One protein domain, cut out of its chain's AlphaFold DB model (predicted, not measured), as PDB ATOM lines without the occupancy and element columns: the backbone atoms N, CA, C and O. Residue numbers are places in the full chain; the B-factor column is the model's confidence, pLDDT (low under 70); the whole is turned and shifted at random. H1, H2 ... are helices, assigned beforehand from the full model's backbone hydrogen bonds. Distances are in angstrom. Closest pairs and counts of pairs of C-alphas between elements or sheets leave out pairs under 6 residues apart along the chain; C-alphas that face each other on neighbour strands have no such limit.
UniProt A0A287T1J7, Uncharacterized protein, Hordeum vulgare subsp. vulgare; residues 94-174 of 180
ATOM      1  N   GLY A  94     144.187 157.991  88.541       72.50
ATOM      2  CA  GLY A  94     144.772 157.145  87.498       72.50
ATOM      3  C   GLY A  94     146.208 156.688  87.784       72.50
ATOM      4  O   GLY A  94     146.588 155.584  87.399       72.50
ATOM      5  N   GLU A  95     147.015 157.489  88.488       74.75
ATOM      6  CA  GLU A  95     148.357 157.075  88.925       74.75
ATOM      7  C   GLU A  95     148.275 156.011  90.027       74.75
ATOM      8  O   GLU A  95     149.042 155.048  90.009       74.75
ATOM      9  N   MET A  96     147.307 156.135  90.940       68.88
ATOM     10  CA  MET A  96     147.057 155.132  91.979       68.88
ATOM     11  C   MET A  96     146.498 153.830  91.388       68.88
ATOM     12  O   MET A  96     146.950 152.746  91.751       68.88
ATOM     13  N   GLU A  97     145.594 153.911  90.407       71.50
ATOM     14  CA  GLU A  97     145.105 152.751  89.645       71.50
ATOM     15  C   GLU A  97     146.229 152.011  88.928       71.50
ATOM     16  O   GLU A  97     146.298 150.781  88.953       71.50
ATOM     17  N   GLN A  98     147.150 152.751  88.319       73.00
ATOM     18  CA  GLN A  98     148.288 152.159  87.636       73.00
ATOM     19  C   GLN A  98     149.249 151.463  88.612       73.00
ATOM     20  O   GLN A  98     149.815 150.417  88.277       73.00
ATOM     21  N   GLU A  99     149.437 152.013  89.812       70.00
ATOM     22  CA  GLU A  99     150.196 151.361  90.882       70.00
ATOM     23  C   GLU A  99     149.483 150.110  91.397       70.00
ATOM     24  O   GLU A  99     150.137 149.079  91.542       70.00
ATOM     25  N   PHE A 100     148.161 150.150  91.563       71.44
ATOM     26  CA  PHE A 100     147.356 149.016  92.011       71.44
ATOM     27  C   PHE A 100     147.356 147.870  90.993       71.44
ATOM     28  O   PHE A 100     147.566 146.716  91.361       71.44
ATOM     29  N   LEU A 101     147.218 148.165  89.698       75.06
ATOM     30  CA  LEU A 101     147.323 147.165  88.630       75.06
ATOM     31  C   LEU A 101     148.732 146.582  88.536       75.06
ATOM     32  O   LEU A 101     148.886 145.370  88.409       75.06
ATOM     33  N   ARG A 102     149.772 147.419  88.654       74.56
ATOM     34  CA  ARG A 102     151.159 146.940  88.734       74.56
ATOM     35  C   ARG A 102     151.337 146.036  89.956       74.56
ATOM     36  O   ARG A 102     151.992 145.008  89.841       74.56
ATOM     37  N   ALA A 103     150.734 146.379  91.090       68.12
ATOM     38  CA  ALA A 103     150.758 145.577  92.305       68.12
ATOM     39  C   ALA A 103     150.031 144.245  92.141       68.12
ATOM     40  O   ALA A 103     150.577 143.225  92.537       68.12
ATOM     41  N   LEU A 104     148.841 144.229  91.533       69.19
ATOM     42  CA  LEU A 104     148.073 143.015  91.243       69.19
ATOM     43  C   LEU A 104     148.828 142.095  90.292       69.19
ATOM     44  O   LEU A 104     148.977 140.905  90.558       69.19
ATOM     45  N   GLN A 105     149.361 142.662  89.213       65.12
ATOM     46  CA  GLN A 105     150.107 141.916  88.212       65.12
ATOM     47  C   GLN A 105     151.375 141.316  88.820       65.12
ATOM     48  O   GLN A 105     151.699 140.171  88.544       65.12
ATOM     49  N   VAL A 106     152.036 142.038  89.726       63.88
ATOM     50  CA  VAL A 106     153.193 141.549  90.487       63.88
ATOM     51  C   VAL A 106     152.791 140.539  91.565       63.88
ATOM     52  O   VAL A 106     153.491 139.542  91.736       63.88
ATOM     53  N   ARG A 107     151.668 140.754  92.264       57.25
ATOM     54  CA  ARG A 107     151.121 139.845  93.284       57.25
ATOM     55  C   ARG A 107     150.760 138.495  92.673       57.25
ATOM     56  O   ARG A 107     150.958 137.476  93.323       57.25
ATOM     57  N   SER A 108     150.270 138.493  91.436       51.31
ATOM     58  CA  SER A 108     149.914 137.277  90.711       51.31
ATOM     59  C   SER A 108     151.120 136.606  90.042       51.31
ATOM     60  O   SER A 108     151.297 135.396  90.174       51.31
ATOM     61  N   PHE A 109     152.026 137.371  89.412       51.94
ATOM     62  CA  PHE A 109     153.223 136.795  88.777       51.94
ATOM     63  C   PHE A 109     154.252 136.238  89.774       51.94
ATOM     64  O   PHE A 109     155.018 135.345  89.415       51.94
ATOM     65  N   TYR A 110     154.302 136.768  91.003       50.41
ATOM     66  CA  TYR A 110     155.331 136.453  91.998       50.41
ATOM     67  C   TYR A 110     154.751 136.079  93.366       50.41
ATOM     68  O   TYR A 110     155.147 136.637  94.391       50.41
ATOM     69  N   TYR A 111     153.924 135.033  93.420       53.38
ATOM     70  CA  TYR A 111     153.838 134.238  94.654       53.38
ATOM     71  C   TYR A 111     155.193 133.583  95.031       53.38
ATOM     72  O   TYR A 111     155.315 133.056  96.129       53.38
ATOM     73  N   ASP A 112     156.227 133.703  94.176       52.50
ATOM     74  CA  ASP A 112     157.619 133.326  94.457       52.50
ATOM     75  C   ASP A 112     158.654 134.394  93.989       52.50
ATOM     76  O   ASP A 112     159.354 134.231  92.999       52.50
ATOM     77  N   GLN A 113     158.844 135.469  94.771       48.94
ATOM     78  CA  GLN A 113     160.083 136.297  94.832       48.94
ATOM     79  C   GLN A 113     160.207 137.651  94.081       48.94
ATOM     80  O   GLN A 113     161.292 137.964  93.586       48.94
ATOM     81  N   LYS A 114     159.204 138.545  94.116       52.81
ATOM     82  CA  LYS A 114     159.469 140.003  94.274       52.81
ATOM     83  C   LYS A 114     158.193 140.812  94.517       52.81
ATOM     84  O   LYS A 114     157.513 141.212  93.580       52.81
ATOM     85  N   ALA A 115     157.905 141.127  95.775       51.50
ATOM     86  CA  ALA A 115     156.926 142.158  96.099       51.50
ATOM     87  C   ALA A 115     157.532 143.537  95.772       51.50
ATOM     88  O   ALA A 115     158.561 143.908  96.336       51.50
ATOM     89  N   ILE A 116     156.938 144.280  94.830       56.16
ATOM     90  CA  ILE A 116     157.331 145.676  94.539       56.16
ATOM     91  C   ILE A 116     156.859 146.624  95.658       56.16
ATOM     92  O   ILE A 116     157.398 147.717  95.796       56.16
ATOM     93  N   MET A 117     155.895 146.188  96.473       57.06
ATOM     94  CA  MET A 117     155.300 146.952  97.568       57.06
ATOM     95  C   MET A 117     154.892 146.029  98.720       57.06
ATOM     96  O   MET A 117     154.613 144.845  98.511       57.06
ATOM     97  N   SER A 118     154.930 146.561  99.937       64.62
ATOM     98  CA  SER A 118     154.582 145.842 101.162       64.62
ATOM     99  C   SER A 118     153.067 145.621 101.272       64.62
ATOM    100  O   SER A 118     152.278 146.330 100.648       64.62
ATOM    101  N   ASN A 119     152.639 144.621 102.052       66.31
ATOM    102  CA  ASN A 119     151.214 144.294 102.185       66.31
ATOM    103  C   ASN A 119     150.380 145.483 102.710       66.31
ATOM    104  O   ASN A 119     149.263 145.686 102.257       66.31
ATOM    105  N   GLU A 120     150.948 146.303 103.599       73.81
ATOM    106  CA  GLU A 120     150.298 147.514 104.123       73.81
ATOM    107  C   GLU A 120     150.113 148.591 103.047       73.81
ATOM    108  O   GLU A 120     149.066 149.223 102.981       73.81
ATOM    109  N   GLU A 121     151.090 148.783 102.158       72.44
ATOM    110  CA  GLU A 121     150.968 149.729 101.039       72.44
ATOM    111  C   GLU A 121     149.908 149.277 100.031       72.44
ATOM    112  O   GLU A 121     149.184 150.110  99.494       72.44
ATOM    113  N   PHE A 122     149.775 147.967  99.804       69.81
ATOM    114  CA  PHE A 122     148.724 147.416  98.950       69.81
ATOM    115  C   PHE A 122     147.328 147.612  99.555       69.81
ATOM    116  O   PHE A 122     146.404 148.004  98.842       69.81
ATOM    117  N   ASP A 123     147.176 147.356 100.856       76.19
ATOM    118  CA  ASP A 123     145.896 147.495 101.551       76.19
ATOM    119  C   ASP A 123     145.484 148.974 101.675       76.19
ATOM    120  O   ASP A 123     144.336 149.304 101.384       76.19
ATOM    121  N   ASN A 124     146.427 149.886 101.944       79.62
ATOM    122  CA  ASN A 124     146.181 151.334 101.933       79.62
ATOM    123  C   ASN A 124     145.757 151.840 100.547       79.62
ATOM    124  O   ASN A 124     144.791 152.586 100.430       79.62
ATOM    125  N   LEU A 125     146.453 151.411  99.489       71.88
ATOM    126  CA  LEU A 125     146.134 151.808  98.117       71.88
ATOM    127  C   LEU A 125     144.764 151.266  97.686       71.88
ATOM    128  O   LEU A 125     144.015 151.938  96.981       71.88
ATOM    129  N   LYS A 126     144.416 150.053  98.130       71.38
ATOM    130  CA  LYS A 126     143.101 149.455  97.906       71.38
ATOM    131  C   LYS A 126     142.005 150.243  98.617       71.38
ATOM    132  O   LYS A 126     140.974 150.503  98.006       71.38
ATOM    133  N   GLU A 127     142.216 150.616  99.877       73.06
ATOM    134  CA  GLU A 127     141.280 151.461 100.615       73.06
ATOM    135  C   GLU A 127     141.125 152.819  99.925       73.06
ATOM    136  O   GLU A 127     140.004 153.207  99.614       73.06
ATOM    137  N   GLU A 128     142.218 153.499  99.580       75.31
ATOM    138  CA  GLU A 128     142.193 154.799  98.897       75.31
ATOM    139  C   GLU A 128     141.448 154.729  97.549       75.31
ATOM    140  O   GLU A 128     140.573 155.555  97.287       75.31
ATOM    141  N   LEU A 129     141.672 153.684  96.739       70.88
ATOM    142  CA  LEU A 129     140.903 153.461  95.507       70.88
ATOM    143  C   LEU A 129     139.422 153.138  95.756       70.88
ATOM    144  O   LEU A 129     138.581 153.507  94.933       70.88
ATOM    145  N   MET A 130     139.087 152.432  96.842       72.94
ATOM    146  CA  MET A 130     137.692 152.172  97.217       72.94
ATOM    147  C   MET A 130     136.974 153.461  97.611       72.94
ATOM    148  O   MET A 130     135.820 153.650  97.225       72.94
ATOM    149  N   TRP A 131     137.644 154.338  98.361       76.75
ATOM    150  CA  TRP A 131     137.083 155.607  98.826       76.75
ATOM    151  C   TRP A 131     136.874 156.610  97.682       76.75
ATOM    152  O   TRP A 131     135.862 157.307  97.671       76.75
ATOM    153  N   GLU A 132     137.769 156.637  96.693       64.75
ATOM    154  CA  GLU A 132     137.676 157.500  95.502       64.75
ATOM    155  C   GLU A 132     136.726 156.952  94.412       64.75
ATOM    156  O   GLU A 132     136.431 157.635  93.430       64.75
ATOM    157  N   GLY A 133     136.213 155.724  94.570       64.69
ATOM    158  CA  GLY A 133     135.284 155.107  93.617       64.69
ATOM    159  C   GLY A 133     135.951 154.627  92.325       64.69
ATOM    160  O   GLY A 133     135.339 154.667  91.257       64.69
ATOM    161  N   SER A 134     137.207 154.178  92.401       67.94
ATOM    162  CA  SER A 134     137.922 153.647  91.242       67.94
ATOM    163  C   SER A 134     137.216 152.421  90.654       67.94
ATOM    164  O   SER A 134     136.964 151.421  91.338       67.94
ATOM    165  N   SER A 135     136.981 152.457  89.339       60.16
ATOM    166  CA  SER A 135     136.359 151.350  88.609       60.16
ATOM    167  C   SER A 135     137.181 150.064  88.679       60.16
ATOM    168  O   SER A 135     136.601 148.993  88.544       60.16
ATOM    169  N   VAL A 136     138.500 150.143  88.885       65.56
ATOM    170  CA  VAL A 136     139.402 148.979  88.890       65.56
ATOM    171  C   VAL A 136     139.200 148.108  90.134       65.56
ATOM    172  O   VAL A 136     139.245 146.881  90.039       65.56
ATOM    173  N   VAL A 137     138.926 148.716  91.292       67.88
ATOM    174  CA  VAL A 137     138.613 147.967  92.522       67.88
ATOM    175  C   VAL A 137     137.168 147.475  92.531       67.88
ATOM    176  O   VAL A 137     136.876 146.444  93.132       67.88
ATOM    177  N   MET A 138     136.278 148.168  91.820       66.50
ATOM    178  CA  MET A 138     134.878 147.768  91.666       66.50
ATOM    179  C   MET A 138     134.656 146.585  90.714       66.50
ATOM    180  O   MET A 138     133.551 146.045  90.686       66.50
ATOM    181  N   LEU A 139     135.676 146.165  89.958       69.31
ATOM    182  CA  LEU A 139     135.604 144.953  89.148       69.31
ATOM    183  C   LEU A 139     135.455 143.715  90.037       69.31
ATOM    184  O   LEU A 139     136.162 143.542  91.033       69.31
ATOM    185  N   SER A 140     134.564 142.819  89.636       69.69
ATOM    186  CA  SER A 140     134.445 141.493  90.229       69.69
ATOM    187  C   SER A 140     135.734 140.686  90.022       69.69
ATOM    188  O   SER A 140     136.493 140.907  89.076       69.69
ATOM    189  N   ALA A 141     135.998 139.726  90.912       72.94
ATOM    190  CA  ALA A 141     137.213 138.907  90.852       72.94
ATOM    191  C   ALA A 141     137.384 138.192  89.494       72.94
ATOM    192  O   ALA A 141     138.504 138.038  89.004       72.94
ATOM    193  N   ASP A 142     136.274 137.808  88.860       75.00
ATOM    194  CA  ASP A 142     136.275 137.191  87.535       75.00
ATOM    195  C   ASP A 142     136.630 138.205  86.428       75.00
ATOM    196  O   ASP A 142     137.378 137.875  85.508       75.00
ATOM    197  N   GLU A 143     136.187 139.462  86.524       78.56
ATOM    198  CA  GLU A 143     136.578 140.526  85.580       78.56
ATOM    199  C   GLU A 143     138.064 140.871  85.693       78.56
ATOM    200  O   GLU A 143     138.748 141.026  84.678       78.56
ATOM    201  N   GLN A 144     138.585 140.945  86.920       77.25
ATOM    202  CA  GLN A 144     140.010 141.178  87.161       77.25
ATOM    203  C   GLN A 144     140.857 140.053  86.559       77.25
ATOM    204  O   GLN A 144     141.844 140.315  85.870       77.25
ATOM    205  N   ARG A 145     140.422 138.801  86.732       78.31
ATOM    206  CA  ARG A 145     141.084 137.621  86.171       78.31
ATOM    207  C   ARG A 145     141.031 137.587  84.638       78.31
ATOM    208  O   ARG A 145     142.007 137.181  84.009       78.31
ATOM    209  N   LEU A 146     139.947 138.063  84.021       81.75
ATOM    210  CA  LEU A 146     139.849 138.214  82.563       81.75
ATOM    211  C   LEU A 146     140.823 139.270  82.020       81.75
ATOM    212  O   LEU A 146     141.481 139.049  80.997       81.75
ATOM    213  N   LEU A 147     140.916 140.420  82.691       81.06
ATOM    214  CA  LEU A 147     141.855 141.479  82.317       81.06
ATOM    215  C   LEU A 147     143.300 141.003  82.438       81.06
ATOM    216  O   LEU A 147     144.089 141.190  81.512       81.06
ATOM    217  N   GLU A 148     143.624 140.335  83.541       79.81
ATOM    218  CA  GLU A 148     144.947 139.776  83.777       79.81
ATOM    219  C   GLU A 148     145.344 138.785  82.679       79.81
ATOM    220  O   GLU A 148     146.412 138.921  82.083       79.81
ATOM    221  N   ALA A 149     144.456 137.846  82.346       80.94
ATOM    222  CA  ALA A 149     144.669 136.875  81.278       80.94
ATOM    223  C   ALA A 149     144.944 137.536  79.926       80.94
ATOM    224  O   ALA A 149     145.866 137.147  79.209       80.94
ATOM    225  N   SER A 150     144.156 138.561  79.599       81.00
ATOM    226  CA  SER A 150     144.268 139.294  78.339       81.00
ATOM    227  C   SER A 150     145.614 140.012  78.238       81.00
ATOM    228  O   SER A 150     146.290 139.943  77.211       81.00
ATOM    229  N   MET A 151     146.047 140.661  79.321       78.75
ATOM    230  CA  MET A 151     147.357 141.311  79.384       78.75
ATOM    231  C   MET A 151     148.500 140.300  79.304       78.75
ATOM    232  O   MET A 151     149.475 140.531  78.592       78.75
ATOM    233  N   ALA A 152     148.378 139.176  80.005       78.19
ATOM    234  CA  ALA A 152     149.400 138.141  80.052       78.19
ATOM    235  C   ALA A 152     149.582 137.443  78.691       78.19
ATOM    236  O   ALA A 152     150.714 137.193  78.269       78.19
ATOM    237  N   TYR A 153     148.487 137.232  77.953       83.88
ATOM    238  CA  TYR A 153     148.515 136.749  76.571       83.88
ATOM    239  C   TYR A 153     149.279 137.708  75.647       83.88
ATOM    240  O   TYR A 153     150.169 137.280  74.913       83.88
ATOM    241  N   ILE A 154     149.002 139.015  75.729       82.75
ATOM    242  CA  ILE A 154     149.716 140.044  74.949       82.75
ATOM    243  C   ILE A 154     151.198 140.108  75.345       82.75
ATOM    244  O   ILE A 154     152.063 140.293  74.490       82.75
ATOM    245  N   ALA A 155     151.503 139.924  76.631       78.06
ATOM    246  CA  ALA A 155     152.866 139.884  77.153       78.06
ATOM    247  C   ALA A 155     153.643 138.610  76.759       78.06
ATOM    248  O   ALA A 155     154.845 138.536  77.013       78.06
ATOM    249  N   GLY A 156     152.986 137.622  76.140       80.12
ATOM    250  CA  GLY A 156     153.596 136.362  75.709       80.12
ATOM    251  C   GLY A 156     153.725 135.302  76.808       80.12
ATOM    252  O   GLY A 156     154.321 134.257  76.561       80.12
ATOM    253  N   ASN A 157     153.148 135.542  77.990       77.81
ATOM    254  CA  ASN A 157     153.146 134.620  79.124       77.81
ATOM    255  C   ASN A 157     151.699 134.236  79.478       77.81
ATOM    256  O   ASN A 157     151.120 134.829  80.387       77.81
ATOM    257  N   PRO A 158     151.077 133.281  78.771       78.62
ATOM    258  CA  PRO A 158     149.700 132.889  79.052       78.62
ATOM    259  C   PRO A 158     149.584 132.247  80.446       78.62
ATOM    260  O   PRO A 158     150.223 131.235  80.722       78.62
ATOM    261  N   ILE A 159     148.766 132.848  81.320       78.19
ATOM    262  CA  ILE A 159     148.508 132.365  82.694       78.19
ATOM    263  C   ILE A 159     147.370 131.330  82.722       78.19
ATOM    264  O   ILE A 159     147.324 130.481  83.607       78.19
ATOM    265  N   MET A 160     146.456 131.390  81.749       78.00
ATOM    266  CA  MET A 160     145.327 130.466  81.610       78.00
ATOM    267  C   MET A 160     145.189 129.979  80.169       78.00
ATOM    268  O   MET A 160     145.671 130.627  79.237       78.00
ATOM    269  N   SER A 161     144.544 128.829  80.001       84.56
ATOM    270  CA  SER A 161     144.262 128.229  78.697       84.56
ATOM    271  C   SER A 161     143.042 128.862  78.016       84.56
ATOM    272  O   SER A 161     142.164 129.416  78.676       84.56
ATOM    273  N   ASP A 162     142.956 128.744  76.688       84.00
ATOM    274  CA  ASP A 162     141.851 129.309  75.895       84.00
ATOM    275  C   ASP A 162     140.467 128.815  76.364       84.00
ATOM    276  O   ASP A 162     139.498 129.572  76.364       84.00
ATOM    277  N   VAL A 163     140.385 127.563  76.834       87.75
ATOM    278  CA  VAL A 163     139.148 126.963  77.368       87.75
ATOM    279  C   VAL A 163     138.726 127.652  78.666       87.75
ATOM    280  O   VAL A 163     137.572 128.050  78.813       87.75
ATOM    281  N   GLU A 164     139.671 127.853  79.584       84.38
ATOM    282  CA  GLU A 164     139.424 128.547  80.852       84.38
ATOM    283  C   GLU A 164     139.031 130.012  80.622       84.38
ATOM    284  O   GLU A 164     138.176 130.547  81.328       84.38
ATOM    285  N   PHE A 165     139.613 130.656  79.607       86.12
ATOM    286  CA  PHE A 165     139.294 132.032  79.237       86.12
ATOM    287  C   PHE A 165     137.862 132.178  78.701       86.12
ATOM    288  O   PHE A 165     137.153 133.124  79.059       86.12
ATOM    289  N   ASP A 166     137.406 131.238  77.873       88.19
ATOM    290  CA  ASP A 166     136.048 131.256  77.325       88.19
ATOM    291  C   ASP A 166     134.980 130.900  78.373       88.19
ATOM    292  O   ASP A 166     133.904 131.507  78.380       88.19
ATOM    293  N   GLU A 167     135.283 130.013  79.324       87.44
ATOM    294  CA  GLU A 167     134.426 129.772  80.495       87.44
ATOM    295  C   GLU A 167     134.269 131.029  81.360       87.44
ATOM    296  O   GLU A 167     133.162 131.349  81.809       87.44
ATOM    297  N   LEU A 168     135.359 131.775  81.562       84.69
ATOM    298  CA  LEU A 168     135.346 133.022  82.324       84.69
ATOM    299  C   LEU A 168     134.464 134.081  81.652       84.69
ATOM    300  O   LEU A 168     133.639 134.720  82.306       84.69
ATOM    301  N   LYS A 169     134.574 134.221  80.325       85.31
ATOM    302  CA  LYS A 169     133.686 135.092  79.542       85.31
ATOM    303  C   LYS A 169     132.226 134.687  79.681       85.31
ATOM    304  O   LYS A 169     131.373 135.561  79.790       85.31
ATOM    305  N   LEU A 170     131.930 133.389  79.659       85.25
ATOM    306  CA  LEU A 170     130.572 132.868  79.820       85.25
ATOM    307  C   LEU A 170     129.989 133.240  81.184       85.25
ATOM    308  O   LEU A 170     128.871 133.749  81.238       85.25
ATOM    309  N   ARG A 171     130.753 133.073  82.267       81.19
ATOM    310  CA  ARG A 171     130.325 133.466  83.621       81.19
ATOM    311  C   ARG A 171     130.035 134.959  83.743       81.19
ATOM    312  O   ARG A 171     129.052 135.326  84.368       81.19
ATOM    313  N   LEU A 172     130.839 135.797  83.096       80.06
ATOM    314  CA  LEU A 172     130.651 137.251  83.088       80.06
ATOM    315  C   LEU A 172     129.504 137.709  82.178       80.06
ATOM    316  O   LEU A 172     128.887 138.744  82.417       80.06
ATOM    317  N   LYS A 173     129.210 136.953  81.115       80.12
ATOM    318  CA  LYS A 173     128.125 137.258  80.171       80.12
ATOM    319  C   LYS A 173     126.753 136.890  80.724       80.12
ATOM    320  O   LYS A 173     125.763 137.505  80.331       80.12
ATOM    321  N   VAL A 174     126.684 135.860  81.566       69.56
ATOM    322  CA  VAL A 174     125.426 135.382  82.131       69.56
ATOM    323  C   VAL A 174     125.117 136.204  83.385       69.56
ATOM    324  O   VAL A 174     125.823 136.067  84.382       69.56
TER     325      VAL A 174
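This is residues 94 to 174 of the 180 residues of an uncharacterized protein of Hordeum vulgare subsp. vulgare (UniProt A0A287T1J7). Two helical hairpins, H1 with H2 and H3 with H4, are set next to each other along the longest axis. H1 and H3 come near each other in the middle, crosswise and with few contacts, while H2 and H4 lie on the two far sides. The printed part has 81 residues with four named helices in the order H1, H2, H3, H4 and no named strand, and its class is all helix. It is only just compact, close to loose, with a radius of gyration of the C-alphas of 13.6 A, and spans 35 by 31 by 18 A.

Start with H1, residues 94 to 109, which touches H2, residues 119 to 131, with residues 96 to 103 alone. Their closest C-alphas, those of Phe 100 and Leu 125, are 6.8 A apart; this hairpin runs opposite ways at a steep tilt of 43 degrees. Go on to H3, residues 141 to 154: it is close to H1 but not clearly touching, about perpendicular at 81 degrees, with the closest C-alphas, of Gln 105 and Glu 148, 7.1 A apart. H3 touches H4, residues 162 to 173, in the second hairpin, opposite ways at a steep tilt of 39 degrees; the closest C-alphas, of Asp 142 and Leu 168, are 6.7 A apart. H2 is apart from H3 and H4, and H1 is apart from H4. In H1, H2, H3 and H4 every O i to N i+4 pair is within hydrogen-bond range.

Find C-alpha 94 at (144.772, 157.145, 87.498); from there H1 runs 22.1 A to C-alpha 109. H2 measures 18.4 A. H3 begins at C-alpha 141, at (137.213, 138.907, 90.852), and measures 20.3 A. H4 measures 16.4 A and ends at C-alpha 173, at (128.125, 137.258, 80.171).

The C-alphas farthest apart, of Gln 113 and Val 174, are 36.9 A apart. The printed part has no cut, and its three links are short. The mean pLDDT of the printed part is 72.4; look for values under 70 at residues 96, 103 to 119, 122, 132 to 140 and 174.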